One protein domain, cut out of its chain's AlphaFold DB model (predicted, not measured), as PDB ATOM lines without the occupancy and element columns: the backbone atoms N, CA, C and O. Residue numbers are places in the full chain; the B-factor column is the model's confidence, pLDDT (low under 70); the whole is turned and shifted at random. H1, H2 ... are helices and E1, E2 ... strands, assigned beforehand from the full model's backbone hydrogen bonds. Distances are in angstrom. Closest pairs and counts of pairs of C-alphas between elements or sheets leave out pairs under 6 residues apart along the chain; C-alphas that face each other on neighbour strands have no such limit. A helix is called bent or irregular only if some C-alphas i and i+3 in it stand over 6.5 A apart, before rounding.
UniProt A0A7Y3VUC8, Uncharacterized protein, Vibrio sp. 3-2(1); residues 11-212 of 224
ATOM      1  N   ASP A  11       9.054 -66.338  56.046       70.69
ATOM      2  CA  ASP A  11       9.163 -66.511  54.594       70.69
ATOM      3  C   ASP A  11       8.721 -65.249  53.835       70.69
ATOM      4  O   ASP A  11       9.439 -64.786  52.956       70.69
ATOM      5  N   GLN A  12       7.601 -64.619  54.223       72.81
ATOM      6  CA  GLN A  12       7.162 -63.356  53.608       72.81
ATOM      7  C   GLN A  12       8.159 -62.209  53.806       72.81
ATOM      8  O   GLN A  12       8.395 -61.435  52.881       72.81
ATOM      9  N   TYR A  13       8.745 -62.093  55.000       76.06
ATOM     10  CA  TYR A  13       9.751 -61.070  55.280       76.06
ATOM     11  C   TYR A  13      11.030 -61.293  54.465       76.06
ATOM     12  O   TYR A  13      11.620 -60.339  53.958       76.06
ATOM     13  N   MET A  14      11.450 -62.552  54.316       65.44
ATOM     14  CA  MET A  14      12.601 -62.907  53.493       65.44
ATOM     15  C   MET A  14      12.330 -62.645  52.009       65.44
ATOM     16  O   MET A  14      13.187 -62.059  51.356       65.44
ATOM     17  N   ASP A  15      11.150 -62.996  51.491       73.75
ATOM     18  CA  ASP A  15      10.760 -62.720  50.101       73.75
ATOM     19  C   ASP A  15      10.714 -61.213  49.799       73.75
ATOM     20  O   ASP A  15      11.239 -60.781  48.773       73.75
ATOM     21  N   GLU A  16      10.162 -60.388  50.697       76.25
ATOM     22  CA  GLU A  16      10.205 -58.923  50.552       76.25
ATOM     23  C   GLU A  16      11.643 -58.389  50.593       76.25
ATOM     24  O   GLU A  16      12.005 -57.525  49.795       76.25
ATOM     25  N   MET A  17      12.493 -58.915  51.481       72.62
ATOM     26  CA  MET A  17      13.900 -58.515  51.557       72.62
ATOM     27  C   MET A  17      14.668 -58.890  50.282       72.62
ATOM     28  O   MET A  17      15.419 -58.065  49.768       72.62
ATOM     29  N   TYR A  18      14.467 -60.098  49.746       65.25
ATOM     30  CA  TYR A  18      15.085 -60.531  48.490       65.25
ATOM     31  C   TYR A  18      14.567 -59.735  47.292       65.25
ATOM     32  O   TYR A  18      15.375 -59.338  46.462       65.25
ATOM     33  N   SER A  19      13.265 -59.440  47.225       72.31
ATOM     34  CA  SER A  19      12.687 -58.613  46.159       72.31
ATOM     35  C   SER A  19      13.259 -57.196  46.164       72.31
ATOM     36  O   SER A  19      13.597 -56.679  45.104       72.31
ATOM     37  N   ASN A  20      13.406 -56.579  47.340       69.12
ATOM     38  CA  ASN A  20      13.983 -55.237  47.453       69.12
ATOM     39  C   ASN A  20      15.472 -55.232  47.079       69.12
ATOM     40  O   ASN A  20      15.915 -54.337  46.370       69.12
ATOM     41  N   ILE A  21      16.231 -56.256  47.492       66.19
ATOM     42  CA  ILE A  21      17.632 -56.419  47.080       66.19
ATOM     43  C   ILE A  21      17.721 -56.643  45.567       66.19
ATOM     44  O   ILE A  21      18.589 -56.064  44.935       66.19
ATOM     45  N   GLU A  22      16.846 -57.452  44.964       63.84
ATOM     46  CA  GLU A  22      16.815 -57.649  43.509       63.84
ATOM     47  C   GLU A  22      16.470 -56.365  42.747       63.84
ATOM     48  O   GLU A  22      17.013 -56.148  41.664       63.84
ATOM     49  N   GLU A  23      15.582 -55.528  43.282       67.56
ATOM     50  CA  GLU A  23      15.195 -54.251  42.678       67.56
ATOM     51  C   GLU A  23      16.325 -53.216  42.789       67.56
ATOM     52  O   GLU A  23      16.708 -52.647  41.768       67.56
ATOM     53  N   GLU A  24      16.950 -53.073  43.964       61.47
ATOM     54  CA  GLU A  24      18.129 -52.216  44.169       61.47
ATOM     55  C   GLU A  24      19.319 -52.674  43.314       61.47
ATOM     56  O   GLU A  24      19.922 -51.863  42.612       61.47
ATOM     57  N   LEU A  25      19.622 -53.980  43.282       57.19
ATOM     58  CA  LEU A  25      20.695 -54.511  42.439       57.19
ATOM     59  C   LEU A  25      20.376 -54.288  40.960       57.19
ATOM     60  O   LEU A  25      21.268 -53.970  40.187       57.19
ATOM     61  N   ARG A  26      19.114 -54.460  40.544       58.50
ATOM     62  CA  ARG A  26      18.690 -54.230  39.159       58.50
ATOM     63  C   ARG A  26      18.828 -52.763  38.776       58.50
ATOM     64  O   ARG A  26      19.230 -52.528  37.645       58.50
ATOM     65  N   GLU A  27      18.497 -51.820  39.655       61.97
ATOM     66  CA  GLU A  27      18.685 -50.384  39.419       61.97
ATOM     67  C   GLU A  27      20.173 -50.015  39.354       61.97
ATOM     68  O   GLU A  27      20.584 -49.381  38.383       61.97
ATOM     69  N   GLU A  28      20.999 -50.497  40.290       58.97
ATOM     70  CA  GLU A  28      22.453 -50.271  40.281       58.97
ATOM     71  C   GLU A  28      23.131 -50.900  39.047       58.97
ATOM     72  O   GLU A  28      23.877 -50.221  38.344       58.97
ATOM     73  N   LEU A  29      22.810 -52.156  38.703       54.00
ATOM     74  CA  LEU A  29      23.298 -52.823  37.485       54.00
ATOM     75  C   LEU A  29      22.796 -52.126  36.208       54.00
ATOM     76  O   LEU A  29      23.513 -52.101  35.207       54.00
ATOM     77  N   TYR A  30      21.574 -51.574  36.203       59.19
ATOM     78  CA  TYR A  30      21.070 -50.815  35.055       59.19
ATOM     79  C   TYR A  30      21.807 -49.493  34.890       59.19
ATOM     80  O   TYR A  30      22.074 -49.113  33.756       59.19
ATOM     81  N   GLU A  31      22.106 -48.773  35.969       61.22
ATOM     82  CA  GLU A  31      22.831 -47.506  35.875       61.22
ATOM     83  C   GLU A  31      24.308 -47.722  35.523       61.22
ATOM     84  O   GLU A  31      24.817 -47.028  34.646       61.22
ATOM     85  N   GLU A  32      24.971 -48.725  36.106       61.62
ATOM     86  CA  GLU A  32      26.409 -48.965  35.906       61.62
ATOM     87  C   GLU A  32      26.746 -49.540  34.514       61.62
ATOM     88  O   GLU A  32      27.790 -49.217  33.946       61.62
ATOM     89  N   HIS A  33      25.855 -50.335  33.908       65.19
ATOM     90  CA  HIS A  33      26.095 -50.948  32.590       65.19
ATOM     91  C   HIS A  33      25.368 -50.275  31.426       65.19
ATOM     92  O   HIS A  33      25.567 -50.661  30.271       65.19
ATOM     93  N   ARG A  34      24.523 -49.273  31.683       69.75
ATOM     94  CA  ARG A  34      23.799 -48.575  30.614       69.75
ATOM     95  C   ARG A  34      24.737 -47.855  29.657       69.75
ATOM     96  O   ARG A  34      24.519 -47.944  28.452       69.75
ATOM     97  N   ASP A  35      25.751 -47.169  30.171       74.75
ATOM     98  CA  ASP A  35      26.684 -46.420  29.326       74.75
ATOM     99  C   ASP A  35      27.534 -47.376  28.478       74.75
ATOM    100  O   ASP A  35      27.618 -47.204  27.263       74.75
ATOM    101  N   GLN A  36      28.010 -48.474  29.074       76.88
ATOM    102  CA  GLN A  36      28.705 -49.550  28.355       76.88
ATOM    103  C   GLN A  36      27.831 -50.165  27.252       76.88
ATOM    104  O   GLN A  36      28.276 -50.321  26.119       76.88
ATOM    105  N   ALA A  37      26.561 -50.456  27.544       74.38
ATOM    106  CA  ALA A  37      25.637 -51.008  26.557       74.38
ATOM    107  C   ALA A  37      25.340 -50.025  25.409       74.38
ATOM    108  O   ALA A  37      25.129 -50.448  24.271       74.38
ATOM    109  N   ILE A  38      25.311 -48.716  25.684       74.62
ATOM    110  CA  ILE A  38      25.156 -47.680  24.652       74.62
ATOM    111  C   ILE A  38      26.409 -47.611  23.773       74.62
ATOM    112  O   ILE A  38      26.278 -47.554  22.549       74.62
ATOM    113  N   GLU A  39      27.601 -47.639  24.367       79.56
ATOM    114  CA  GLU A  39      28.872 -47.629  23.636       79.56
ATOM    115  C   GLU A  39      29.021 -48.864  22.741       79.56
ATOM    116  O   GLU A  39      29.272 -48.724  21.542       79.56
ATOM    117  N   GLU A  40      28.776 -50.062  23.280       81.81
ATOM    118  CA  GLU A  40      28.788 -51.315  22.516       81.81
ATOM    119  C   GLU A  40      27.771 -51.277  21.370       81.81
ATOM    120  O   GLU A  40      28.095 -51.630  20.233       81.81
ATOM    121  N   PHE A  41      26.564 -50.764  21.629       81.69
ATOM    122  CA  PHE A  41      25.553 -50.589  20.594       81.69
ATOM    123  C   PHE A  41      26.051 -49.667  19.473       81.69
ATOM    124  O   PHE A  41      25.997 -50.037  18.299       81.69
ATOM    125  N   ILE A  42      26.555 -48.472  19.797       82.19
ATOM    126  CA  ILE A  42      27.069 -47.528  18.791       82.19
ATOM    127  C   ILE A  42      28.211 -48.173  17.999       82.19
ATOM    128  O   ILE A  42      28.234 -48.079  16.766       82.19
ATOM    129  N   PHE A  43      29.111 -48.877  18.687       86.25
ATOM    130  CA  PHE A  43      30.258 -49.549  18.094       86.25
ATOM    131  C   PHE A  43      29.844 -50.610  17.066       86.25
ATOM    132  O   PHE A  43      30.273 -50.559  15.908       86.25
ATOM    133  N   GLU A  44      28.954 -51.532  17.440       87.56
ATOM    134  CA  GLU A  44      28.447 -52.577  16.541       87.56
ATOM    135  C   GLU A  44      27.729 -51.983  15.324       87.56
ATOM    136  O   GLU A  44      27.867 -52.460  14.189       87.56
ATOM    137  N   ARG A  45      26.978 -50.899  15.532       87.19
ATOM    138  CA  ARG A  45      26.237 -50.214  14.468       87.19
ATOM    139  C   ARG A  45      27.163 -49.498  13.489       87.19
ATOM    140  O   ARG A  45      26.940 -49.595  12.279       87.19
ATOM    141  N   MET A  46      28.206 -48.825  13.975       90.06
ATOM    142  CA  MET A  46      29.239 -48.221  13.127       90.06
ATOM    143  C   MET A  46      29.974 -49.292  12.318       90.06
ATOM    144  O   MET A  46      30.082 -49.174  11.096       90.06
ATOM    145  N   GLN A  47      30.401 -50.376  12.969       91.56
ATOM    146  CA  GLN A  47      31.065 -51.499  12.309       91.56
ATOM    147  C   GLN A  47      30.176 -52.121  11.215       91.56
ATOM    148  O   GLN A  47      30.631 -52.362  10.095       91.56
ATOM    149  N   SER A  48      28.887 -52.323  11.507       90.81
ATOM    150  CA  SER A  48      27.897 -52.814  10.541       90.81
ATOM    151  C   SER A  48      27.758 -51.877   9.338       90.81
ATOM    152  O   SER A  48      27.757 -52.339   8.196       90.81
ATOM    153  N   TYR A  49      27.723 -50.560   9.564       91.31
ATOM    154  CA  TYR A  49      27.662 -49.578   8.480       91.31
ATOM    155  C   TYR A  49      28.851 -49.695   7.526       91.31
ATOM    156  O   TYR A  49      28.667 -49.751   6.307       91.31
ATOM    157  N   TYR A  50      30.067 -49.756   8.074       93.69
ATOM    158  CA  TYR A  50      31.287 -49.877   7.281       93.69
ATOM    159  C   TYR A  50      31.295 -51.159   6.434       93.69
ATOM    160  O   TYR A  50      31.616 -51.102   5.247       93.69
ATOM    161  N   ARG A  51      30.870 -52.298   7.002       93.19
ATOM    162  CA  ARG A  51      30.775 -53.573   6.267       93.19
ATOM    163  C   ARG A  51      29.699 -53.566   5.180       93.19
ATOM    164  O   ARG A  51      29.890 -54.174   4.132       93.19
ATOM    165  N   GLN A  52      28.576 -52.884   5.407       92.75
ATOM    166  CA  GLN A  52      27.502 -52.764   4.412       92.75
ATOM    167  C   GLN A  52      27.869 -51.838   3.245       92.75
ATOM    168  O   GLN A  52      27.305 -51.974   2.158       92.75
ATOM    169  N   LYS A  53      28.790 -50.892   3.459       92.56
ATOM    170  CA  LYS A  53      29.206 -49.893   2.465       92.56
ATOM    171  C   LYS A  53      30.729 -49.871   2.308       92.56
ATOM    172  O   LYS A  53      31.359 -48.863   2.631       92.56
ATOM    173  N   PRO A  54      31.342 -50.954   1.803       94.44
ATOM    174  CA  PRO A  54      32.795 -51.056   1.739       94.44
ATOM    175  C   PRO A  54      33.434 -50.007   0.816       94.44
ATOM    176  O   PRO A  54      34.591 -49.661   0.998       94.44
ATOM    177  N   ASP A  55      32.700 -49.458  -0.149       95.12
ATOM    178  CA  ASP A  55      33.163 -48.504  -1.164       95.12
ATOM    179  C   ASP A  55      33.094 -47.022  -0.735       95.12
ATOM    180  O   ASP A  55      33.401 -46.118  -1.517       95.12
ATOM    181  N   LEU A  56      32.726 -46.735   0.520       93.50
ATOM    182  CA  LEU A  56      32.457 -45.375   1.014       93.50
ATOM    183  C   LEU A  56      33.608 -44.366   0.859       93.50
ATOM    184  O   LEU A  56      33.351 -43.161   0.766       93.50
ATOM    185  N   ALA A  57      34.858 -44.829   0.798       95.81
ATOM    186  CA  ALA A  57      36.041 -43.988   0.632       95.81
ATOM    187  C   ALA A  57      36.654 -44.090  -0.773       95.81
ATOM    188  O   ALA A  57      37.529 -43.285  -1.100       95.81
ATOM    189  N   GLU A  58      36.179 -45.003  -1.630       96.19
ATOM    190  CA  GLU A  58      36.775 -45.304  -2.942       96.19
ATOM    191  C   GLU A  58      36.917 -44.035  -3.787       96.19
ATOM    192  O   GLU A  58      37.996 -43.687  -4.277       96.19
ATOM    193  N   ASN A  59      35.827 -43.273  -3.899       96.25
ATOM    194  CA  ASN A  59      35.817 -42.032  -4.664       96.25
ATOM    195  C   ASN A  59      36.742 -40.970  -4.064       96.25
ATOM    196  O   ASN A  59      37.412 -40.259  -4.812       96.25
ATOM    197  N   ALA A  60      36.812 -40.868  -2.737       96.94
ATOM    198  CA  ALA A  60      37.680 -39.901  -2.081       96.94
ATOM    199  C   ALA A  60      39.154 -40.232  -2.364       96.94
ATOM    200  O   ALA A  60      39.888 -39.413  -2.913       96.94
ATOM    201  N   ILE A  61      39.552 -41.487  -2.142       98.06
ATOM    202  CA  ILE A  61      40.910 -41.976  -2.403       98.06
ATOM    203  C   ILE A  61      41.280 -41.871  -3.888       98.06
ATOM    204  O   ILE A  61      42.407 -41.506  -4.234       98.06
ATOM    205  N   LYS A  62      40.337 -42.119  -4.801       97.94
ATOM    206  CA  LYS A  62      40.525 -41.882  -6.240       97.94
ATOM    207  C   LYS A  62      40.802 -40.410  -6.551       97.94
ATOM    208  O   LYS A  62      41.674 -40.118  -7.369       97.94
ATOM    209  N   PHE A  63      40.087 -39.480  -5.921       98.06
ATOM    210  CA  PHE A  63      40.315 -38.045  -6.106       98.06
ATOM    211  C   PHE A  63      41.637 -37.584  -5.487       98.06
ATOM    212  O   PHE A  63      42.350 -36.821  -6.133       98.06
ATOM    213  N   LEU A  64      42.034 -38.113  -4.327       98.50
ATOM    214  CA  LEU A  64      43.365 -37.870  -3.763       98.50
ATOM    215  C   LEU A  64      44.479 -38.337  -4.713       98.50
ATOM    216  O   LEU A  64      45.438 -37.607  -4.956       98.50
ATOM    217  N   ARG A  65      44.346 -39.529  -5.309       98.12
ATOM    218  CA  ARG A  65      45.307 -40.030  -6.309       98.12
ATOM    219  C   ARG A  65      45.385 -39.122  -7.536       98.12
ATOM    220  O   ARG A  65      46.481 -38.800  -7.987       98.12
ATOM    221  N   LYS A  66      44.236 -38.679  -8.054       98.06
ATOM    222  CA  LYS A  66      44.187 -37.724  -9.170       98.06
ATOM    223  C   LYS A  66      44.818 -36.381  -8.812       98.06
ATOM    224  O   LYS A  66      45.533 -35.832  -9.637       98.06
ATOM    225  N   SER A  67      44.563 -35.875  -7.609       98.38
ATOM    226  CA  SER A  67      45.165 -34.641  -7.101       98.38
ATOM    227  C   SER A  67      46.693 -34.735  -7.124       98.38
ATOM    228  O   SER A  67      47.346 -33.948  -7.802       98.38
ATOM    229  N   LYS A  68      47.259 -35.800  -6.539       98.31
ATOM    230  CA  LYS A  68      48.707 -36.065  -6.574       98.31
ATOM    231  C   LYS A  68      49.272 -36.117  -7.997       98.31
ATOM    232  O   LYS A  68      50.323 -35.547  -8.254       98.31
ATOM    233  N   ALA A  69      48.574 -36.769  -8.927       98.06
ATOM    234  CA  ALA A  69      49.017 -36.876 -10.319       98.06
ATOM    235  C   ALA A  69      48.974 -35.543 -11.091       98.06
ATOM    236  O   ALA A  69      49.673 -35.398 -12.091       98.06
ATOM    237  N   LEU A  70      48.141 -34.594 -10.658       97.81
ATOM    238  CA  LEU A  70      47.937 -33.310 -11.328       97.81
ATOM    239  C   LEU A  70      48.727 -32.163 -10.703       97.81
ATOM    240  O   LEU A  70      48.744 -31.093 -11.294       97.81
ATOM    241  N   LEU A  71      49.390 -32.367  -9.563       97.94
ATOM    242  CA  LEU A  71      50.105 -31.309  -8.844       97.94
ATOM    243  C   LEU A  71      51.054 -30.499  -9.745       97.94
ATOM    244  O   LEU A  71      50.990 -29.277  -9.750       97.94
ATOM    245  N   GLU A  72      51.874 -31.182 -10.545       96.94
ATOM    246  CA  GLU A  72      52.856 -30.547 -11.441       96.94
ATOM    247  C   GLU A  72      52.260 -30.085 -12.783       96.94
ATOM    248  O   GLU A  72      52.918 -29.390 -13.554       96.94
ATOM    249  N   VAL A  73      51.030 -30.506 -13.102       97.31
ATOM    250  CA  VAL A  73      50.375 -30.229 -14.392       97.31
ATOM    251  C   VAL A  73      49.415 -29.050 -14.272       97.31
ATOM    252  O   VAL A  73      49.428 -28.153 -15.110       97.31
ATOM    253  N   ASP A  74      48.574 -29.075 -13.242       97.62
ATOM    254  CA  ASP A  74      47.581 -28.056 -12.928       97.62
ATOM    255  C   ASP A  74      47.329 -28.043 -11.405       97.62
ATOM    256  O   ASP A  74      46.500 -28.813 -10.890       97.62
ATOM    257  N   PRO A  75      48.035 -27.167 -10.663       97.75
ATOM    258  CA  PRO A  75      47.859 -27.007  -9.221       97.75
ATOM    259  C   PRO A  75      46.421 -26.676  -8.814       97.75
ATOM    260  O   PRO A  75      45.942 -27.143  -7.780       97.75
ATOM    261  N   THR A  76      45.694 -25.925  -9.642       97.69
ATOM    262  CA  THR A  76      44.322 -25.503  -9.342       97.69
ATOM    263  C   THR A  76      43.381 -26.705  -9.344       97.69
ATOM    264  O   THR A  76      42.616 -26.905  -8.396       97.69
ATOM    265  N   VAL A  77      43.469 -27.565 -10.363       97.25
ATOM    266  CA  VAL A  77      42.691 -28.814 -10.409       97.25
ATOM    267  C   VAL A  77      43.142 -29.779  -9.313       97.25
ATOM    268  O   VAL A  77      42.296 -30.423  -8.680       97.25
ATOM    269  N   SER A  78      44.448 -29.851  -9.048       98.44
ATOM    270  CA  SER A  78      44.996 -30.648  -7.951       98.44
ATOM    271  C   SER A  78      44.374 -30.264  -6.604       98.44
ATOM    272  O   SER A  78      43.849 -31.138  -5.903       98.44
ATOM    273  N   LEU A  79      44.327 -28.967  -6.283       98.50
ATOM    274  CA  LEU A  79      43.721 -28.455  -5.056       98.50
ATOM    275  C   LEU A  79      42.231 -28.786  -4.978       98.50
ATOM    276  O   LEU A  79      41.760 -29.254  -3.941       98.50
ATOM    277  N   ILE A  80      41.477 -28.578  -6.065       97.69
ATOM    278  CA  ILE A  80      40.043 -28.899  -6.100       97.69
ATOM    279  C   ILE A  80      39.823 -30.379  -5.766       97.69
ATOM    280  O   ILE A  80      38.951 -30.704  -4.957       97.69
ATOM    281  N   TYR A  81      40.611 -31.281  -6.351       98.31
ATOM    282  CA  TYR A  81      40.477 -32.716  -6.106       98.31
ATOM    283  C   TYR A  81      40.868 -33.124  -4.681       98.31
ATOM    284  O   TYR A  81      40.146 -33.924  -4.082       98.31
ATOM    285  N   ALA A  82      41.932 -32.550  -4.111       98.44
ATOM    286  CA  ALA A  82      42.285 -32.764  -2.706       98.44
ATOM    287  C   ALA A  82      41.169 -32.274  -1.769       98.44
ATOM    288  O   ALA A  82      40.701 -33.020  -0.909       98.44
ATOM    289  N   ALA A  83      40.654 -31.062  -1.993       97.00
ATOM    290  CA  ALA A  83      39.577 -30.490  -1.190       97.00
ATOM    291  C   ALA A  83      38.287 -31.331  -1.247       97.00
ATOM    292  O   ALA A  83      37.645 -31.542  -0.216       97.00
ATOM    293  N   ILE A  84      37.919 -31.838  -2.432       95.81
ATOM    294  CA  ILE A  84      36.793 -32.774  -2.594       95.81
ATOM    295  C   ILE A  84      37.052 -34.056  -1.805       95.81
ATOM    296  O   ILE A  84      36.166 -34.506  -1.080       95.81
ATOM    297  N   SER A  85      38.250 -34.634  -1.922       97.62
ATOM    298  CA  SER A  85      38.611 -35.845  -1.188       97.62
ATOM    299  C   SER A  85      38.471 -35.646   0.321       97.62
ATOM    300  O   SER A  85      37.783 -36.433   0.963       97.62
ATOM    301  N   THR A  86      39.038 -34.576   0.885       96.81
ATOM    302  CA  THR A  86      38.917 -34.264   2.321       96.81
ATOM    303  C   THR A  86      37.457 -34.137   2.757       96.81
ATOM    304  O   THR A  86      37.057 -34.715   3.765       96.81
ATOM    305  N   GLU A  87      36.630 -33.417   1.994       93.12
ATOM    306  CA  GLU A  87      35.216 -33.236   2.337       93.12
ATOM    307  C   GLU A  87      34.438 -34.561   2.299       93.12
ATOM    308  O   GLU A  87      33.646 -34.848   3.201       93.12
ATOM    309  N   VAL A  88      34.665 -35.374   1.264       93.25
ATOM    310  CA  VAL A  88      34.006 -36.676   1.106       93.25
ATOM    311  C   VAL A  88      34.446 -37.644   2.198       93.25
ATOM    312  O   VAL A  88      33.584 -38.337   2.736       93.25
ATOM    313  N   LEU A  89      35.734 -37.657   2.555       94.81
ATOM    314  CA  LEU A  89      36.279 -38.452   3.656       94.81
ATOM    315  C   LEU A  89      35.570 -38.117   4.972       94.81
ATOM    316  O   LEU A  89      34.930 -38.982   5.565       94.81
ATOM    317  N   ILE A  90      35.575 -36.848   5.385       92.56
ATOM    318  CA  ILE A  90      34.956 -36.450   6.657       92.56
ATOM    319  C   ILE A  90      33.447 -36.742   6.650       92.56
ATOM    320  O   ILE A  90      32.916 -37.298   7.609       92.56
ATOM    321  N   LYS A  91      32.734 -36.424   5.561       90.06
ATOM    322  CA  LYS A  91      31.279 -36.638   5.496       90.06
ATOM    323  C   LYS A  91      30.892 -38.109   5.440       90.06
ATOM    324  O   LYS A  91      29.978 -38.523   6.144       90.06
ATOM    325  N   SER A  92      31.493 -38.867   4.530       90.19
ATOM    326  CA  SER A  92      31.019 -40.214   4.200       90.19
ATOM    327  C   SER A  92      31.671 -41.295   5.042       90.19
ATOM    328  O   SER A  92      31.037 -42.320   5.261       90.19
ATOM    329  N   VAL A  93      32.896 -41.059   5.514       92.88
ATOM    330  CA  VAL A  93      33.704 -42.069   6.201       92.88
ATOM    331  C   VAL A  93      33.732 -41.870   7.709       92.88
ATOM    332  O   VAL A  93      33.821 -42.854   8.425       92.88
ATOM    333  N   LEU A  94      33.614 -40.638   8.206       90.56
ATOM    334  CA  LEU A  94      33.473 -40.390   9.645       90.56
ATOM    335  C   LEU A  94      32.017 -40.123  10.003       90.56
ATOM    336  O   LEU A  94      31.365 -40.908  10.680       90.56
ATOM    337  N   LEU A  95      31.471 -39.025   9.491       88.56
ATOM    338  CA  LEU A  95      30.246 -38.462  10.040       88.56
ATOM    339  C   LEU A  95      28.992 -39.305   9.769       88.56
ATOM    340  O   LEU A  95      28.151 -39.453  10.652       88.56
ATOM    341  N   LYS A  96      28.852 -39.880   8.568       89.31
ATOM    342  CA  LYS A  96      27.738 -40.791   8.249       89.31
ATOM    343  C   LYS A  96      27.702 -42.018   9.174       89.31
ATOM    344  O   LYS A  96      26.640 -42.234   9.754       89.31
ATOM    345  N   PRO A  97      28.797 -42.792   9.325       89.94
ATOM    346  CA  PRO A  97      28.856 -43.897  10.281       89.94
ATOM    347  C   PRO A  97      28.511 -43.483  11.710       89.94
ATOM    348  O   PRO A  97      27.682 -44.145  12.322       89.94
ATOM    349  N   ILE A  98      29.056 -42.366  12.205       87.00
ATOM    350  CA  ILE A  98      28.778 -41.871  13.566       87.00
ATOM    351  C   ILE A  98      27.276 -41.631  13.756       87.00
ATOM    352  O   ILE A  98      26.648 -42.203  14.642       87.00
ATOM    353  N   VAL A  99      26.663 -40.841  12.868       83.56
ATOM    354  CA  VAL A  99      25.223 -40.545  12.935       83.56
ATOM    355  C   VAL A  99      24.384 -41.817  12.788       83.56
ATOM    356  O   VAL A  99      23.329 -41.930  13.405       83.56
ATOM    357  N   TYR A 100      24.833 -42.779  11.981       86.00
ATOM    358  CA  TYR A 100      24.160 -44.068  11.840       86.00
ATOM    359  C   TYR A 100      24.243 -44.910  13.124       86.00
ATOM    360  O   TYR A 100      23.255 -45.546  13.491       86.00
ATOM    361  N   GLY A 101      25.387 -44.881  13.814       84.88
ATOM    362  CA  GLY A 101      25.619 -45.571  15.082       84.88
ATOM    363  C   GLY A 101      24.731 -45.068  16.220       84.88
ATOM    364  O   GLY A 101      24.206 -45.861  16.991       84.88
ATOM    365  N   MET A 102      24.473 -43.759  16.262       80.12
ATOM    366  CA  MET A 102      23.652 -43.117  17.300       80.12
ATOM    367  C   MET A 102      22.142 -43.389  17.178       80.12
ATOM    368  O   MET A 102      21.371 -43.016  18.063       80.12
ATOM    369  N   VAL A 103      21.675 -43.984  16.075       77.00
ATOM    370  CA  VAL A 103      20.243 -44.172  15.812       77.00
ATOM    371  C   VAL A 103      19.867 -45.647  15.916       77.00
ATOM    372  O   VAL A 103      20.301 -46.481  15.125       77.00
ATOM    373  N   HIS A 104      18.960 -45.949  16.850       69.38
ATOM    374  CA  HIS A 104      18.533 -47.319  17.138       69.38
ATOM    375  C   HIS A 104      17.841 -48.024  15.953       69.38
ATOM    376  O   HIS A 104      17.929 -49.238  15.792       69.38
ATOM    377  N   ASN A 105      17.114 -47.284  15.111       73.69
ATOM    378  CA  ASN A 105      16.380 -47.842  13.974       73.69
ATOM    379  C   ASN A 105      17.156 -47.662  12.661       73.69
ATOM    380  O   ASN A 105      17.397 -46.529  12.253       73.69
ATOM    381  N   GLU A 106      17.467 -48.752  11.951       69.50
ATOM    382  CA  GLU A 106      18.311 -48.704  10.744       69.50
ATOM    383  C   GLU A 106      17.744 -47.837   9.610       69.50
ATOM    384  O   GLU A 106      18.481 -47.112   8.941       69.50
ATOM    385  N   TYR A 107      16.427 -47.886   9.397       72.56
ATOM    386  CA  TYR A 107      15.765 -47.119   8.344       72.56
ATOM    387  C   TYR A 107      15.793 -45.616   8.649       72.56
ATOM    388  O   TYR A 107      16.098 -44.797   7.779       72.56
ATOM    389  N   ALA A 108      15.529 -45.250   9.906       70.06
ATOM    390  CA  ALA A 108      15.672 -43.876  10.370       70.06
ATOM    391  C   ALA A 108      17.142 -43.424  10.326       70.06
ATOM    392  O   ALA A 108      17.412 -42.300   9.911       70.06
ATOM    393  N   ALA A 109      18.085 -44.299  10.681       74.56
ATOM    394  CA  ALA A 109      19.518 -44.025  10.673       74.56
ATOM    395  C   ALA A 109      20.016 -43.667   9.267       74.56
ATOM    396  O   ALA A 109      20.702 -42.659   9.084       74.56
ATOM    397  N   GLU A 110      19.621 -44.433   8.248       76.44
ATOM    398  CA  GLU A 110      19.975 -44.142   6.856       76.44
ATOM    399  C   GLU A 110      19.323 -42.839   6.368       76.44
ATOM    400  O   GLU A 110      19.979 -42.016   5.726       76.44
ATOM    401  N   MET A 111      18.048 -42.611   6.705       74.94
ATOM    402  CA  MET A 111      17.335 -41.388   6.329       74.94
ATOM    403  C   MET A 111      17.963 -40.138   6.961       74.94
ATOM    404  O   MET A 111      18.177 -39.141   6.267       74.94
ATOM    405  N   ILE A 112      18.287 -40.192   8.256       72.44
ATOM    406  CA  ILE A 112      18.890 -39.087   9.007       72.44
ATOM    407  C   ILE A 112      20.320 -38.852   8.521       72.44
ATOM    408  O   ILE A 112      20.628 -37.741   8.092       72.44
ATOM    409  N   SER A 113      21.175 -39.877   8.490       73.38
ATOM    410  CA  SER A 113      22.571 -39.732   8.047       73.38
ATOM    411  C   SER A 113      22.668 -39.215   6.604       73.38
ATOM    412  O   SER A 113      23.490 -38.348   6.307       73.38
ATOM    413  N   SER A 114      21.782 -39.648   5.700       72.50
ATOM    414  CA  SER A 114      21.754 -39.141   4.323       72.50
ATOM    415  C   SER A 114      21.123 -37.752   4.180       72.50
ATOM    416  O   SER A 114      21.558 -36.971   3.331       72.50
ATOM    417  N   GLY A 115      20.083 -37.438   4.954       64.94
ATOM    418  CA  GLY A 115      19.340 -36.177   4.863       64.94
ATOM    419  C   GLY A 115      20.050 -35.006   5.546       64.94
ATOM    420  O   GLY A 115      20.227 -33.943   4.946       64.94
ATOM    421  N   LEU A 116      20.525 -35.227   6.771       65.06
ATOM    422  CA  LEU A 116      21.164 -34.228   7.626       65.06
ATOM    423  C   LEU A 116      22.462 -33.694   6.994       65.06
ATOM    424  O   LEU A 116      22.728 -32.491   7.009       65.06
ATOM    425  N   LEU A 117      23.220 -34.583   6.345       66.81
ATOM    426  CA  LEU A 117      24.513 -34.279   5.725       66.81
ATOM    427  C   LEU A 117      24.420 -33.711   4.308       66.81
ATOM    428  O   LEU A 117      25.397 -33.159   3.801       66.81
ATOM    429  N   LYS A 118      23.249 -33.809   3.667       65.06
ATOM    430  CA  LYS A 118      22.974 -33.122   2.396       65.06
ATOM    431  C   LYS A 118      22.676 -31.637   2.597       65.06
ATOM    432  O   LYS A 118      23.022 -30.839   1.733       65.06
ATOM    433  N   GLN A 119      22.035 -31.268   3.707       53.81
ATOM    434  CA  GLN A 119      21.579 -29.894   3.960       53.81
ATOM    435  C   GLN A 119      22.535 -29.065   4.831       53.81
ATOM    436  O   GLN A 119      22.457 -27.837   4.819       53.81
ATOM    437  N   SER A 120      23.434 -29.708   5.579       57.09
ATOM    438  CA  SER A 120      24.311 -29.050   6.554       57.09
ATOM    439  C   SER A 120      25.790 -29.160   6.175       57.09
ATOM    440  O   SER A 120      26.254 -30.203   5.718       57.09
ATOM    441  N   GLY A 121      26.549 -28.077   6.376       67.38
ATOM    442  CA  GLY A 121      28.011 -28.103   6.277       67.38
ATOM    443  C   GLY A 121      28.637 -28.949   7.391       67.38
ATOM    444  O   GLY A 121      28.041 -29.079   8.460       67.38
ATOM    445  N   ILE A 122      29.839 -29.495   7.148       73.44
ATOM    446  CA  ILE A 122      30.585 -30.316   8.127       73.44
ATOM    447  C   ILE A 122      30.739 -29.576   9.457       73.44
ATOM    448  O   ILE A 122      30.672 -30.189  10.511       73.44
ATOM    449  N   ASP A 123      30.882 -28.254   9.411       77.56
ATOM    450  CA  ASP A 123      31.204 -27.449  10.587       77.56
ATOM    451  C   ASP A 123      30.092 -27.452  11.649       77.56
ATOM    452  O   ASP A 123      30.364 -27.172  12.809       77.56
ATOM    453  N   ARG A 124      28.854 -27.831  11.292       78.44
ATOM    454  CA  ARG A 124      27.773 -28.052  12.273       78.44
ATOM    455  C   ARG A 124      27.958 -29.318  13.110       78.44
ATOM    456  O   ARG A 124      27.350 -29.429  14.162       78.44
ATOM    457  N   PHE A 125      28.758 -30.259  12.620       81.19
ATOM    458  CA  PHE A 125      29.077 -31.527  13.275       81.19
ATOM    459  C   PHE A 125      30.533 -31.578  13.720       81.19
ATOM    460  O   PHE A 125      31.059 -32.657  13.960       81.19
ATOM    461  N   LYS A 126      31.200 -30.421  13.772       85.88
ATOM    462  CA  LYS A 126      32.610 -30.328  14.127       85.88
ATOM    463  C   LYS A 126      32.880 -30.994  15.476       85.88
ATOM    464  O   LYS A 126      33.751 -31.847  15.533       85.88
ATOM    465  N   ASP A 127      32.102 -30.644  16.495       87.25
ATOM    466  CA  ASP A 127      32.299 -31.153  17.855       87.25
ATOM    467  C   ASP A 127      32.091 -32.674  17.901       87.25
ATOM    468  O   ASP A 127      32.965 -33.392  18.352       87.25
ATOM    469  N   LEU A 128      31.041 -33.184  17.248       84.25
ATOM    470  CA  LEU A 128      30.810 -34.629  17.129       84.25
ATOM    471  C   LEU A 128      31.955 -35.369  16.415       84.25
ATOM    472  O   LEU A 128      32.323 -36.474  16.798       84.25
ATOM    473  N   VAL A 129      32.507 -34.790  15.344       86.69
ATOM    474  CA  VAL A 129      33.676 -35.371  14.664       86.69
ATOM    475  C   VAL A 129      34.895 -35.344  15.580       86.69
ATOM    476  O   VAL A 129      35.720 -36.250  15.503       86.69
ATOM    477  N   PHE A 130      35.024 -34.316  16.416       92.00
ATOM    478  CA  PHE A 130      36.146 -34.179  17.330       92.00
ATOM    479  C   PHE A 130      36.096 -35.199  18.446       92.00
ATOM    480  O   PHE A 130      37.074 -35.919  18.613       92.00
ATOM    481  N   ASP A 131      34.946 -35.319  19.101       88.75
ATOM    482  CA  ASP A 131      34.722 -36.277  20.176       88.75
ATOM    483  C   ASP A 131      35.049 -37.697  19.692       88.75
ATOM    484  O   ASP A 131      35.867 -38.387  20.290       88.75
ATOM    485  N   VAL A 132      34.547 -38.086  18.514       86.50
ATOM    486  CA  VAL A 132      34.822 -39.424  17.968       86.50
ATOM    487  C   VAL A 132      36.295 -39.629  17.630       86.50
ATOM    488  O   VAL A 132      36.809 -40.724  17.837       86.50
ATOM    489  N   ILE A 133      36.995 -38.628  17.092       89.88
ATOM    490  CA  ILE A 133      38.433 -38.773  16.825       89.88
ATOM    491  C   ILE A 133      39.206 -38.884  18.141       89.88
ATOM    492  O   ILE A 133      40.046 -39.771  18.248       89.88
ATOM    493  N   ASP A 134      38.912 -38.036  19.125       92.06
ATOM    494  CA  ASP A 134      39.622 -37.987  20.407       92.06
ATOM    495  C   ASP A 134      39.371 -39.247  21.259       92.06
ATOM    496  O   ASP A 134      40.276 -39.708  21.951       92.06
ATOM    497  N   GLU A 135      38.185 -39.854  21.164       87.50
ATOM    498  CA  GLU A 135      37.862 -41.138  21.805       87.50
ATOM    499  C   GLU A 135      38.570 -42.329  21.147       87.50
ATOM    500  O   GLU A 135      38.830 -43.342  21.798       87.50
ATOM    501  N   ASN A 136      38.875 -42.236  19.848       85.38
ATOM    502  CA  ASN A 136      39.349 -43.375  19.062       85.38
ATOM    503  C   ASN A 136      40.835 -43.305  18.682       85.38
ATOM    504  O   ASN A 136      41.432 -44.328  18.347       85.38
ATOM    505  N   VAL A 137      41.460 -42.134  18.693       89.31
ATOM    506  CA  VAL A 137      42.823 -41.959  18.190       89.31
ATOM    507  C   VAL A 137      43.648 -41.163  19.183       89.31
ATOM    508  O   VAL A 137      43.382 -39.993  19.436       89.31
ATOM    509  N   ASP A 138      44.728 -41.770  19.672       89.00
ATOM    510  CA  ASP A 138      45.727 -41.043  20.449       89.00
ATOM    511  C   ASP A 138      46.626 -40.215  19.520       89.00
ATOM    512  O   ASP A 138      47.589 -40.705  18.924       89.00
ATOM    513  N   LEU A 139      46.287 -38.934  19.384       87.19
ATOM    514  CA  LEU A 139      47.092 -37.936  18.677       87.19
ATOM    515  C   LEU A 139      48.099 -37.226  19.607       87.19
ATOM    516  O   LEU A 139      48.786 -36.297  19.172       87.19
ATOM    517  N   GLY A 140      48.157 -37.597  20.893       88.19
ATOM    518  CA  GLY A 140      48.899 -36.898  21.950       88.19
ATOM    519  C   GLY A 140      48.283 -35.561  22.395       88.19
ATOM    520  O   GLY A 140      48.802 -34.917  23.309       88.19
ATOM    521  N   CYS A 141      47.202 -35.122  21.749       89.25
ATOM    522  CA  CYS A 141      46.408 -33.930  22.058       89.25
ATOM    523  C   CYS A 141      45.019 -34.054  21.408       89.25
ATOM    524  O   CYS A 141      44.823 -34.921  20.560       89.25
ATOM    525  N   SER A 142      44.077 -33.174  21.760       92.25
ATOM    526  CA  SER A 142      42.776 -33.122  21.075       92.25
ATOM    527  C   SER A 142      42.940 -32.710  19.609       92.25
ATOM    528  O   SER A 142      43.716 -31.801  19.295       92.25
ATOM    529  N   ILE A 143      42.149 -33.288  18.704       92.81
ATOM    530  CA  ILE A 143      42.095 -32.927  17.278       92.81
ATOM    531  C   ILE A 143      41.794 -31.438  17.039       92.81
ATOM    532  O   ILE A 143      42.204 -30.869  16.022       92.81
ATOM    533  N   ASN A 144      41.129 -30.766  17.985       92.62
ATOM    534  CA  ASN A 144      40.908 -29.321  17.922       92.62
ATOM    535  C   ASN A 144      42.221 -28.522  18.001       92.62
ATOM    536  O   ASN A 144      42.337 -27.445  17.412       92.62
ATOM    537  N   GLU A 145      43.204 -29.053  18.722       94.25
ATOM    538  CA  GLU A 145      44.520 -28.455  18.949       94.25
ATOM    539  C   GLU A 145      45.606 -29.072  18.066       94.25
ATOM    540  O   GLU A 145      46.670 -28.472  17.891       94.25
ATOM    541  N   TYR A 146      45.321 -30.236  17.481       95.62
ATOM    542  CA  TYR A 146      46.250 -31.002  16.672       95.62
ATOM    543  C   TYR A 146      46.788 -30.197  15.487       95.62
ATOM    544  O   TYR A 146      46.048 -29.606  14.688       95.62
ATOM    545  N   LYS A 147      48.115 -30.212  15.361       95.69
ATOM    546  CA  LYS A 147      48.869 -29.586  14.276       95.69
ATOM    547  C   LYS A 147      49.720 -30.643  13.603       95.69
ATOM    548  O   LYS A 147      50.457 -31.364  14.272       95.69
ATOM    549  N   ARG A 148      49.675 -30.674  12.274       92.94
ATOM    550  CA  ARG A 148      50.591 -31.502  11.490       92.94
ATOM    551  C   ARG A 148      52.028 -31.060  11.717       92.94
ATOM    552  O   ARG A 148      52.300 -29.890  12.013       92.94
ATOM    553  N   GLN A 149      52.958 -31.983  11.503       84.00
ATOM    554  CA  GLN A 149      54.377 -31.662  11.526       84.00
ATOM    555  C   GLN A 149      54.655 -30.494  10.563       84.00
ATOM    556  O   GLN A 149      54.187 -30.495   9.430       84.00
ATOM    557  N   GLN A 150      55.410 -29.495  11.029       82.19
ATOM    558  CA  GLN A 150      55.762 -28.277  10.278       82.19
ATOM    559  C   GLN A 150      54.626 -27.258  10.049       82.19
ATOM    560  O   GLN A 150      54.900 -26.199   9.488       82.19
ATOM    561  N   SER A 151      53.396 -27.498  10.526       89.81
ATOM    562  CA  SER A 151      52.321 -26.497  10.456       89.81
ATOM    563  C   SER A 151      52.232 -25.641  11.722       89.81
ATOM    564  O   SER A 151      52.367 -26.121  12.848       89.81
ATOM    565  N   SER A 152      51.984 -24.341  11.550       89.25
ATOM    566  CA  SER A 152      51.724 -23.412  12.659       89.25
ATOM    567  C   SER A 152      50.251 -23.373  13.079       89.25
ATOM    568  O   SER A 152      49.936 -22.930  14.191       89.25
ATOM    569  N   GLU A 153      49.350 -23.816  12.199       94.19
ATOM    570  CA  GLU A 153      47.900 -23.822  12.397       94.19
ATOM    571  C   GLU A 153      47.391 -25.235  12.716       94.19
ATOM    572  O   GLU A 153      48.088 -26.223  12.502       94.19
ATOM    573  N   THR A 154      46.183 -25.328  13.275       96.12
ATOM    574  CA  THR A 154      45.545 -26.625  13.540       96.12
ATOM    575  C   THR A 154      45.067 -27.253  12.239       96.12
ATOM    576  O   THR A 154      44.661 -26.534  11.322       96.12
ATOM    577  N   LEU A 155      45.055 -28.587  12.165       95.94
ATOM    578  CA  LEU A 155      44.643 -29.322  10.961       95.94
ATOM    579  C   LEU A 155      43.265 -28.867  10.458       95.94
ATOM    580  O   LEU A 155      43.048 -28.674   9.260       95.94
ATOM    581  N   TRP A 156      42.334 -28.638  11.386       94.56
ATOM    582  CA  TRP A 156      40.994 -28.172  11.046       94.56
ATOM    583  C   TRP A 156      40.993 -26.766  10.439       94.56
ATOM    584  O   TRP A 156      40.294 -26.505   9.462       94.56
ATOM    585  N   ARG A 157      41.813 -25.858  10.978       95.00
ATOM    586  CA  ARG A 157      41.939 -24.496  10.450       95.00
ATOM    587  C   ARG A 157      42.584 -24.489   9.066       95.00
ATOM    588  O   ARG A 157      42.138 -23.746   8.193       95.00
ATOM    589  N   GLU A 158      43.577 -25.344   8.840       96.00
ATOM    590  CA  GLU A 158      44.156 -25.537   7.512       96.00
ATOM    591  C   GLU A 158      43.096 -26.021   6.509       96.00
ATOM    592  O   GLU A 158      42.959 -25.456   5.421       96.00
ATOM    593  N   ARG A 159      42.270 -27.003   6.898       94.94
ATOM    594  CA  ARG A 159      41.136 -27.478   6.089       94.94
ATOM    595  C   ARG A 159      40.165 -26.348   5.745       94.94
ATOM    596  O   ARG A 159      39.734 -26.253   4.594       94.94
ATOM    597  N   ASP A 160      39.822 -25.492   6.707       94.06
ATOM    598  CA  ASP A 160      38.924 -24.351   6.484       94.06
ATOM    599  C   ASP A 160      39.517 -23.355   5.478       94.06
ATOM    600  O   ASP A 160      38.807 -22.822   4.619       94.06
ATOM    601  N   ASN A 161      40.829 -23.121   5.540       94.88
ATOM    602  CA  ASN A 161      41.525 -22.262   4.587       94.88
ATOM    603  C   ASN A 161      41.492 -22.846   3.167       94.88
ATOM    604  O   ASN A 161      41.130 -22.126   2.231       94.88
ATOM    605  N   ILE A 162      41.758 -24.147   3.008       95.44
ATOM    606  CA  ILE A 162      41.650 -24.835   1.712       95.44
ATOM    607  C   ILE A 162      40.218 -24.792   1.176       95.44
ATOM    608  O   ILE A 162      40.008 -24.522  -0.007       95.44
ATOM    609  N   GLN A 163      39.207 -24.980   2.025       93.62
ATOM    610  CA  GLN A 163      37.809 -24.877   1.608       93.62
ATOM    611  C   GLN A 163      37.465 -23.468   1.104       93.62
ATOM    612  O   GLN A 163      36.800 -23.318   0.074       93.62
ATOM    613  N   ARG A 164      37.934 -22.419   1.794       93.75
ATOM    614  CA  ARG A 164      37.757 -21.027   1.352       93.75
ATOM    615  C   ARG A 164      38.455 -20.768   0.020       93.75
ATOM    616  O   ARG A 164      37.868 -20.115  -0.841       93.75
ATOM    617  N   LEU A 165      39.675 -21.274  -0.158       95.44
ATOM    618  CA  LEU A 165      40.422 -21.139  -1.407       95.44
ATOM    619  C   LEU A 165      39.717 -21.867  -2.558       95.44
ATOM    620  O   LEU A 165      39.444 -21.247  -3.583       95.44
ATOM    621  N   ARG A 166      39.285 -23.117  -2.352       95.12
ATOM    622  CA  ARG A 166      38.476 -23.867  -3.323       95.12
ATOM    623  C   ARG A 166      37.212 -23.110  -3.719       95.12
ATOM    624  O   ARG A 166      36.872 -23.062  -4.895       95.12
ATOM    625  N   ASN A 167      36.511 -22.499  -2.764       93.06
ATOM    626  CA  ASN A 167      35.315 -21.712  -3.070       93.06
ATOM    627  C   ASN A 167      35.644 -20.475  -3.917       93.06
ATOM    628  O   ASN A 167      34.905 -20.169  -4.849       93.06
ATOM    629  N   LYS A 168      36.763 -19.789  -3.649       94.12
ATOM    630  CA  LYS A 168      37.223 -18.673  -4.492       94.12
ATOM    631  C   LYS A 168      37.554 -19.134  -5.909       94.12
ATOM    632  O   LYS A 168      37.110 -18.494  -6.853       94.12
ATOM    633  N   ILE A 169      38.262 -20.250  -6.061       95.12
ATOM    634  CA  ILE A 169      38.568 -20.847  -7.370       95.12
ATOM    635  C   ILE A 169      37.267 -21.145  -8.131       95.12
ATOM    636  O   ILE A 169      37.080 -20.680  -9.250       95.12
ATOM    637  N   MET A 170      36.317 -21.837  -7.496       91.50
ATOM    638  CA  MET A 170      35.062 -22.250  -8.139       91.50
ATOM    639  C   MET A 170      34.131 -21.086  -8.498       91.50
ATOM    640  O   MET A 170      33.409 -21.172  -9.490       91.50
ATOM    641  N   HIS A 171      34.098 -20.021  -7.692       92.88
ATOM    642  CA  HIS A 171      33.165 -18.907  -7.892       92.88
ATOM    643  C   HIS A 171      33.764 -17.715  -8.640       92.88
ATOM    644  O   HIS A 171      33.017 -16.983  -9.285       92.88
ATOM    645  N   ALA A 172      35.078 -17.503  -8.551       92.38
ATOM    646  CA  ALA A 172      35.769 -16.366  -9.159       92.38
ATOM    647  C   ALA A 172      36.765 -16.765 -10.261       92.38
ATOM    648  O   ALA A 172      37.366 -15.878 -10.856       92.38
ATOM    649  N   ALA A 173      36.923 -18.065 -10.547       90.12
ATOM    650  CA  ALA A 173      37.894 -18.593 -11.510       90.12
ATOM    651  C   ALA A 173      39.345 -18.168 -11.209       90.12
ATOM    652  O   ALA A 173      40.141 -17.945 -12.117       90.12
ATOM    653  N   ASN A 174      39.679 -18.044  -9.922       90.75
ATOM    654  CA  ASN A 174      41.052 -17.799  -9.491       90.75
ATOM    655  C   ASN A 174      41.904 -19.062  -9.670       90.75
ATOM    656  O   ASN A 174      41.400 -20.172  -9.523       90.75
ATOM    657  N   GLU A 175      43.201 -18.874  -9.886       92.31
ATOM    658  CA  GLU A 175      44.203 -19.940  -9.797       92.31
ATOM    659  C   GLU A 175      44.771 -20.028  -8.371       92.31
ATOM    660  O   GLU A 175      44.621 -19.094  -7.570       92.31
ATOM    661  N   CYS A 176      45.423 -21.143  -8.044       95.00
ATOM    662  CA  CYS A 176      46.227 -21.276  -6.828       95.00
ATOM    663  C   CYS A 176      47.684 -21.616  -7.137       95.00
ATOM    664  O   CYS A 176      48.028 -22.016  -8.251       95.00
ATOM    665  N   SER A 177      48.537 -21.462  -6.129       96.88
ATOM    666  CA  SER A 177      49.941 -21.851  -6.226       96.88
ATOM    667  C   SER A 177      50.124 -23.370  -6.106       96.88
ATOM    668  O   SER A 177      49.238 -24.085  -5.622       96.88
ATOM    669  N   SER A 178      51.292 -23.865  -6.525       96.88
ATOM    670  CA  SER A 178      51.701 -25.253  -6.274       96.88
ATOM    671  C   SER A 178      51.835 -25.535  -4.778       96.88
ATOM    672  O   SER A 178      51.487 -26.632  -4.342       96.88
ATOM    673  N   GLU A 179      52.264 -24.553  -3.975       96.50
ATOM    674  CA  GLU A 179      52.309 -24.689  -2.519       96.50
ATOM    675  C   GLU A 179      50.912 -24.879  -1.912       96.50
ATOM    676  O   GLU A 179      50.731 -25.770  -1.085       96.50
ATOM    677  N   ASP A 180      49.909 -24.110  -2.359       96.69
ATOM    678  CA  ASP A 180      48.521 -24.270  -1.895       96.69
ATOM    679  C   ASP A 180      47.977 -25.671  -2.226       96.69
ATOM    680  O   ASP A 180      47.291 -26.303  -1.417       96.69
ATOM    681  N   ALA A 181      48.278 -26.166  -3.430       97.94
ATOM    682  CA  ALA A 181      47.844 -27.482  -3.886       97.94
ATOM    683  C   ALA A 181      48.528 -28.616  -3.108       97.94
ATOM    684  O   ALA A 181      47.858 -29.563  -2.687       97.94
ATOM    685  N   GLN A 182      49.836 -28.502  -2.861       97.88
ATOM    686  CA  GLN A 182      50.576 -29.448  -2.029       97.88
ATOM    687  C   GLN A 182      50.043 -29.445  -0.593       97.88
ATOM    688  O   GLN A 182      49.779 -30.511  -0.040       97.88
ATOM    689  N   GLN A 183      49.791 -28.266  -0.018       96.94
ATOM    690  CA  GLN A 183      49.212 -28.162   1.319       96.94
ATOM    691  C   GLN A 183      47.849 -28.866   1.389       96.94
ATOM    692  O   GLN A 183      47.585 -29.600   2.341       96.94
ATOM    693  N   ALA A 184      46.995 -28.697   0.372       97.81
ATOM    694  CA  ALA A 184      45.717 -29.399   0.298       97.81
ATOM    695  C   ALA A 184      45.891 -30.927   0.288       97.81
ATOM    696  O   ALA A 184      45.179 -31.614   1.022       97.81
ATOM    697  N   ILE A 185      46.850 -31.453  -0.486       98.38
ATOM    698  CA  ILE A 185      47.186 -32.886  -0.513       98.38
ATOM    699  C   ILE A 185      47.635 -33.365   0.867       98.38
ATOM    700  O   ILE A 185      47.150 -34.399   1.329       98.38
ATOM    701  N   ASP A 186      48.535 -32.636   1.524       97.69
ATOM    702  CA  ASP A 186      49.092 -33.048   2.813       97.69
ATOM    703  C   ASP A 186      48.015 -33.089   3.901       97.69
ATOM    704  O   ASP A 186      47.955 -34.037   4.684       97.69
ATOM    705  N   ILE A 187      47.111 -32.105   3.908       97.44
ATOM    706  CA  ILE A 187      45.936 -32.097   4.786       97.44
ATOM    707  C   ILE A 187      45.063 -33.323   4.513       97.44
ATOM    708  O   ILE A 187      44.651 -34.004   5.452       97.44
ATOM    709  N   THR A 188      44.770 -33.634   3.243       98.06
ATOM    710  CA  THR A 188      43.967 -34.818   2.904       98.06
ATOM    711  C   THR A 188      44.644 -36.107   3.362       98.06
ATOM    712  O   THR A 188      43.965 -36.988   3.882       98.06
ATOM    713  N   VAL A 189      45.961 -36.233   3.179       97.44
ATOM    714  CA  VAL A 189      46.733 -37.407   3.616       97.44
ATOM    715  C   VAL A 189      46.660 -37.574   5.131       97.44
ATOM    716  O   VAL A 189      46.434 -38.687   5.592       97.44
ATOM    717  N   GLU A 190      46.769 -36.488   5.894       96.88
ATOM    718  CA  GLU A 190      46.627 -36.545   7.350       96.88
ATOM    719  C   GLU A 190      45.238 -37.036   7.771       96.88
ATOM    720  O   GLU A 190      45.114 -37.940   8.596       96.88
ATOM    721  N   PHE A 191      44.178 -36.511   7.148       96.38
ATOM    722  CA  PHE A 191      42.823 -36.998   7.406       96.38
ATOM    723  C   PHE A 191      42.654 -38.473   7.042       96.38
ATOM    724  O   PHE A 191      41.951 -39.179   7.756       96.38
ATOM    725  N   VAL A 192      43.292 -38.961   5.972       96.88
ATOM    726  CA  VAL A 192      43.294 -40.399   5.656       96.88
ATOM    727  C   VAL A 192      43.939 -41.194   6.789       96.88
ATOM    728  O   VAL A 192      43.348 -42.178   7.224       96.88
ATOM    729  N   SER A 193      45.094 -40.767   7.303       95.44
ATOM    730  CA  SER A 193      45.773 -41.442   8.417       95.44
ATOM    731  C   SER A 193      44.909 -41.498   9.679       95.44
ATOM    732  O   SER A 193      44.760 -42.566  10.269       95.44
ATOM    733  N   ILE A 194      44.282 -40.377  10.053       95.31
ATOM    734  CA  ILE A 194      43.373 -40.300  11.209       95.31
ATOM    735  C   ILE A 194      42.166 -41.219  11.006       95.31
ATOM    736  O   ILE A 194      41.808 -41.986  11.892       95.31
ATOM    737  N   ILE A 195      41.553 -41.190   9.821       94.56
ATOM    738  CA  ILE A 195      40.395 -42.031   9.497       94.56
ATOM    739  C   ILE A 195      40.748 -43.514   9.560       94.56
ATOM    740  O   ILE A 195      39.971 -44.302  10.088       94.56
ATOM    741  N   VAL A 196      41.911 -43.901   9.039       94.56
ATOM    742  CA  VAL A 196      42.397 -45.280   9.134       94.56
ATOM    743  C   VAL A 196      42.564 -45.689  10.595       94.56
ATOM    744  O   VAL A 196      42.153 -46.788  10.955       94.56
ATOM    745  N   ALA A 197      43.105 -44.813  11.444       93.44
ATOM    746  CA  ALA A 197      43.219 -45.083  12.874       93.44
ATOM    747  C   ALA A 197      41.842 -45.276  13.538       93.44
ATOM    748  O   ALA A 197      41.652 -46.271  14.230       93.44
ATOM    749  N   VAL A 198      40.859 -44.415  13.243       92.25
ATOM    750  CA  VAL A 198      39.477 -44.572  13.739       92.25
ATOM    751  C   VAL A 198      38.873 -45.905  13.288       92.25
ATOM    752  O   VAL A 198      38.339 -46.652  14.100       92.25
ATOM    753  N   ILE A 199      38.965 -46.236  11.996       92.88
ATOM    754  CA  ILE A 199      38.362 -47.457  11.433       92.88
ATOM    755  C   ILE A 199      38.984 -48.725  12.044       92.88
ATOM    756  O   ILE A 199      38.283 -49.717  12.254       92.88
ATOM    757  N   ARG A 200      40.275 -48.686  12.389       92.62
ATOM    758  CA  ARG A 200      40.987 -49.811  13.011       92.62
ATOM    759  C   ARG A 200      40.480 -50.182  14.391       92.62
ATOM    760  O   ARG A 200      40.510 -51.368  14.717       92.62
ATOM    761  N   ASN A 201      39.919 -49.242  15.147       89.31
ATOM    762  CA  ASN A 201      39.259 -49.577  16.409       89.31
ATOM    763  C   ASN A 201      38.068 -50.510  16.209       89.31
ATOM    764  O   ASN A 201      37.781 -51.335  17.068       89.31
ATOM    765  N   PHE A 202      37.438 -50.471  15.035       88.12
ATOM    766  CA  PHE A 202      36.348 -51.369  14.670       88.12
ATOM    767  C   PHE A 202      36.834 -52.699  14.074       88.12
ATOM    768  O   PHE A 202      36.029 -53.427  13.496       88.12
ATOM    769  N   SER A 203      38.123 -53.048  14.200       90.62
ATOM    770  CA  SER A 203      38.735 -54.226  13.555       90.62
ATOM    771  C   SER A 203      38.586 -54.227  12.026       90.62
ATOM    772  O   SER A 203      38.430 -55.272  11.394       90.62
ATOM    773  N   LEU A 204      38.624 -53.039  11.423       93.62
ATOM    774  CA  LEU A 204      38.532 -52.819   9.982       93.62
ATOM    775  C   LEU A 204      39.770 -52.048   9.496       93.62
ATOM    776  O   LEU A 204      40.457 -51.396  10.275       93.62
ATOM    777  N   ASP A 205      40.069 -52.097   8.205       94.19
ATOM    778  CA  ASP A 205      41.131 -51.303   7.585       94.19
ATOM    779  C   ASP A 205      40.654 -50.687   6.271       94.19
ATOM    780  O   ASP A 205      39.615 -51.062   5.721       94.19
ATOM    781  N   LEU A 206      41.439 -49.747   5.744       93.44
ATOM    782  CA  LEU A 206      41.197 -49.128   4.449       93.44
ATOM    783  C   LEU A 206      42.273 -49.546   3.444       93.44
ATOM    784  O   LEU A 206      43.451 -49.228   3.590       93.44
ATOM    785  N   SER A 207      41.861 -50.230   2.379       92.81
ATOM    786  CA  SER A 207      42.758 -50.589   1.278       92.81
ATOM    787  C   SER A 207      43.265 -49.359   0.513       92.81
ATOM    788  O   SER A 207      42.667 -48.280   0.545       92.81
ATOM    789  N   SER A 208      44.326 -49.535  -0.279       89.38
ATOM    790  CA  SER A 208      44.882 -48.479  -1.142       89.38
ATOM    791  C   SER A 208      43.894 -47.927  -2.175       89.38
ATOM    792  O   SER A 208      44.083 -46.822  -2.685       89.38
ATOM    793  N   GLU A 209      42.849 -48.690  -2.496       91.62
ATOM    794  CA  GLU A 209      41.789 -48.275  -3.413       91.62
ATOM    795  C   GLU A 209      40.652 -47.521  -2.711       91.62
ATOM    796  O   GLU A 209      39.830 -46.908  -3.386       91.62
ATOM    797  N   GLY A 210      40.641 -47.489  -1.374       91.44
ATOM    798  CA  GLY A 210      39.581 -46.877  -0.574       91.44
ATOM    799  C   GLY A 210      38.418 -47.817  -0.258       91.44
ATOM    800  O   GLY A 210      37.340 -47.336   0.080       91.44
ATOM    801  N   LEU A 211      38.626 -49.133  -0.366       95.31
ATOM    802  CA  LEU A 211      37.673 -50.140   0.106       95.31
ATOM    803  C   LEU A 211      37.935 -50.487   1.571       95.31
ATOM    804  O   LEU A 211      39.091 -50.746   1.923       95.31
ATOM    805  N   VAL A 212      36.878 -50.536   2.378       94.38
ATOM    806  CA  VAL A 212      36.922 -51.037   3.753       94.38
ATOM    807  C   VAL A 212      36.994 -52.563   3.741       94.38
ATOM    808  O   VAL A 212      36.230 -53.222   3.034       94.38
TER     809      VAL A 212
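What this domain is: This is residues 11 to 212 of the 224 residues of an uncharacterized protein of Vibrio sp. 3-2(1) (UniProt A0A7Y3VUC8). The longest helix, H1, is bent and sticks out with its residues 11 to 37 from a compact helical body. In that body H3 runs through the middle, side by side with H2 and H7, while H4, H5, H6 and the arm H1b pack on it. The printed part has 202 residues, mostly helix: seven named helices, H1 to H7, then one named strand, E1. The whole is a loose rod, radius of gyration of the C-alphas 21.9 A, spanning 88 by 35 by 30 A.

How they stand to each other: H1, residues 11 to 52, was assigned as one helix by its hydrogen bonds but is bent, C-alphas 32 and 35 being 7.1 A apart; its arms H1a, residues 11 to 32, and H1b, residues 35 to 52, stand at a steep tilt of 51 degrees. H1b touches the hub, H3, residues 75 to 101, with the closest C-alphas, Ile 42 and Gly 101, 4.4 A apart. H2, residues 58 to 70, H3 and H7, residues 178 to 201, form a bundle, three helices side by side. H2 and H3 are a hairpin at a shallow tilt of 17 degrees, closest at C-alphas Ser 67 and Ser 78, 4.1 A. H3 and H7 touch, the same way at 21 degrees, closest at C-alphas Leu 79 and Ala 181, 4.4 A. H3 also touches H4, residues 106 to 119, H5, residues 122 to 136, and H6, residues 155 to 172. H5 is irregular: C-alphas 124 and 127 are 7.8 A apart. Every O i to N i+4 pair is within hydrogen-bond range in H1a, H1b, H2 and H6; H3 has 20 of 23, H4 8 of 10, H5 9 of 11, H7 19 of 20.

Where its parts are: H1a begins at C-alpha 11 (9.163, -66.511, 54.594) and is 30.9 A long; H3 is 37.8 A, H7 35.5 A. E1, residues 204 to 206, pairs with no named strand and ends at (41.197, -49.128, 4.449).

The domain as a whole: Without residues 11 to 37, the body spans 47 by 33 by 30 A. The printed part has no cut. The link from H5 to H6 is long, 18 residues. The pLDDT is under 70 at 26 residues, among them 20 to 34 and 115 to 121.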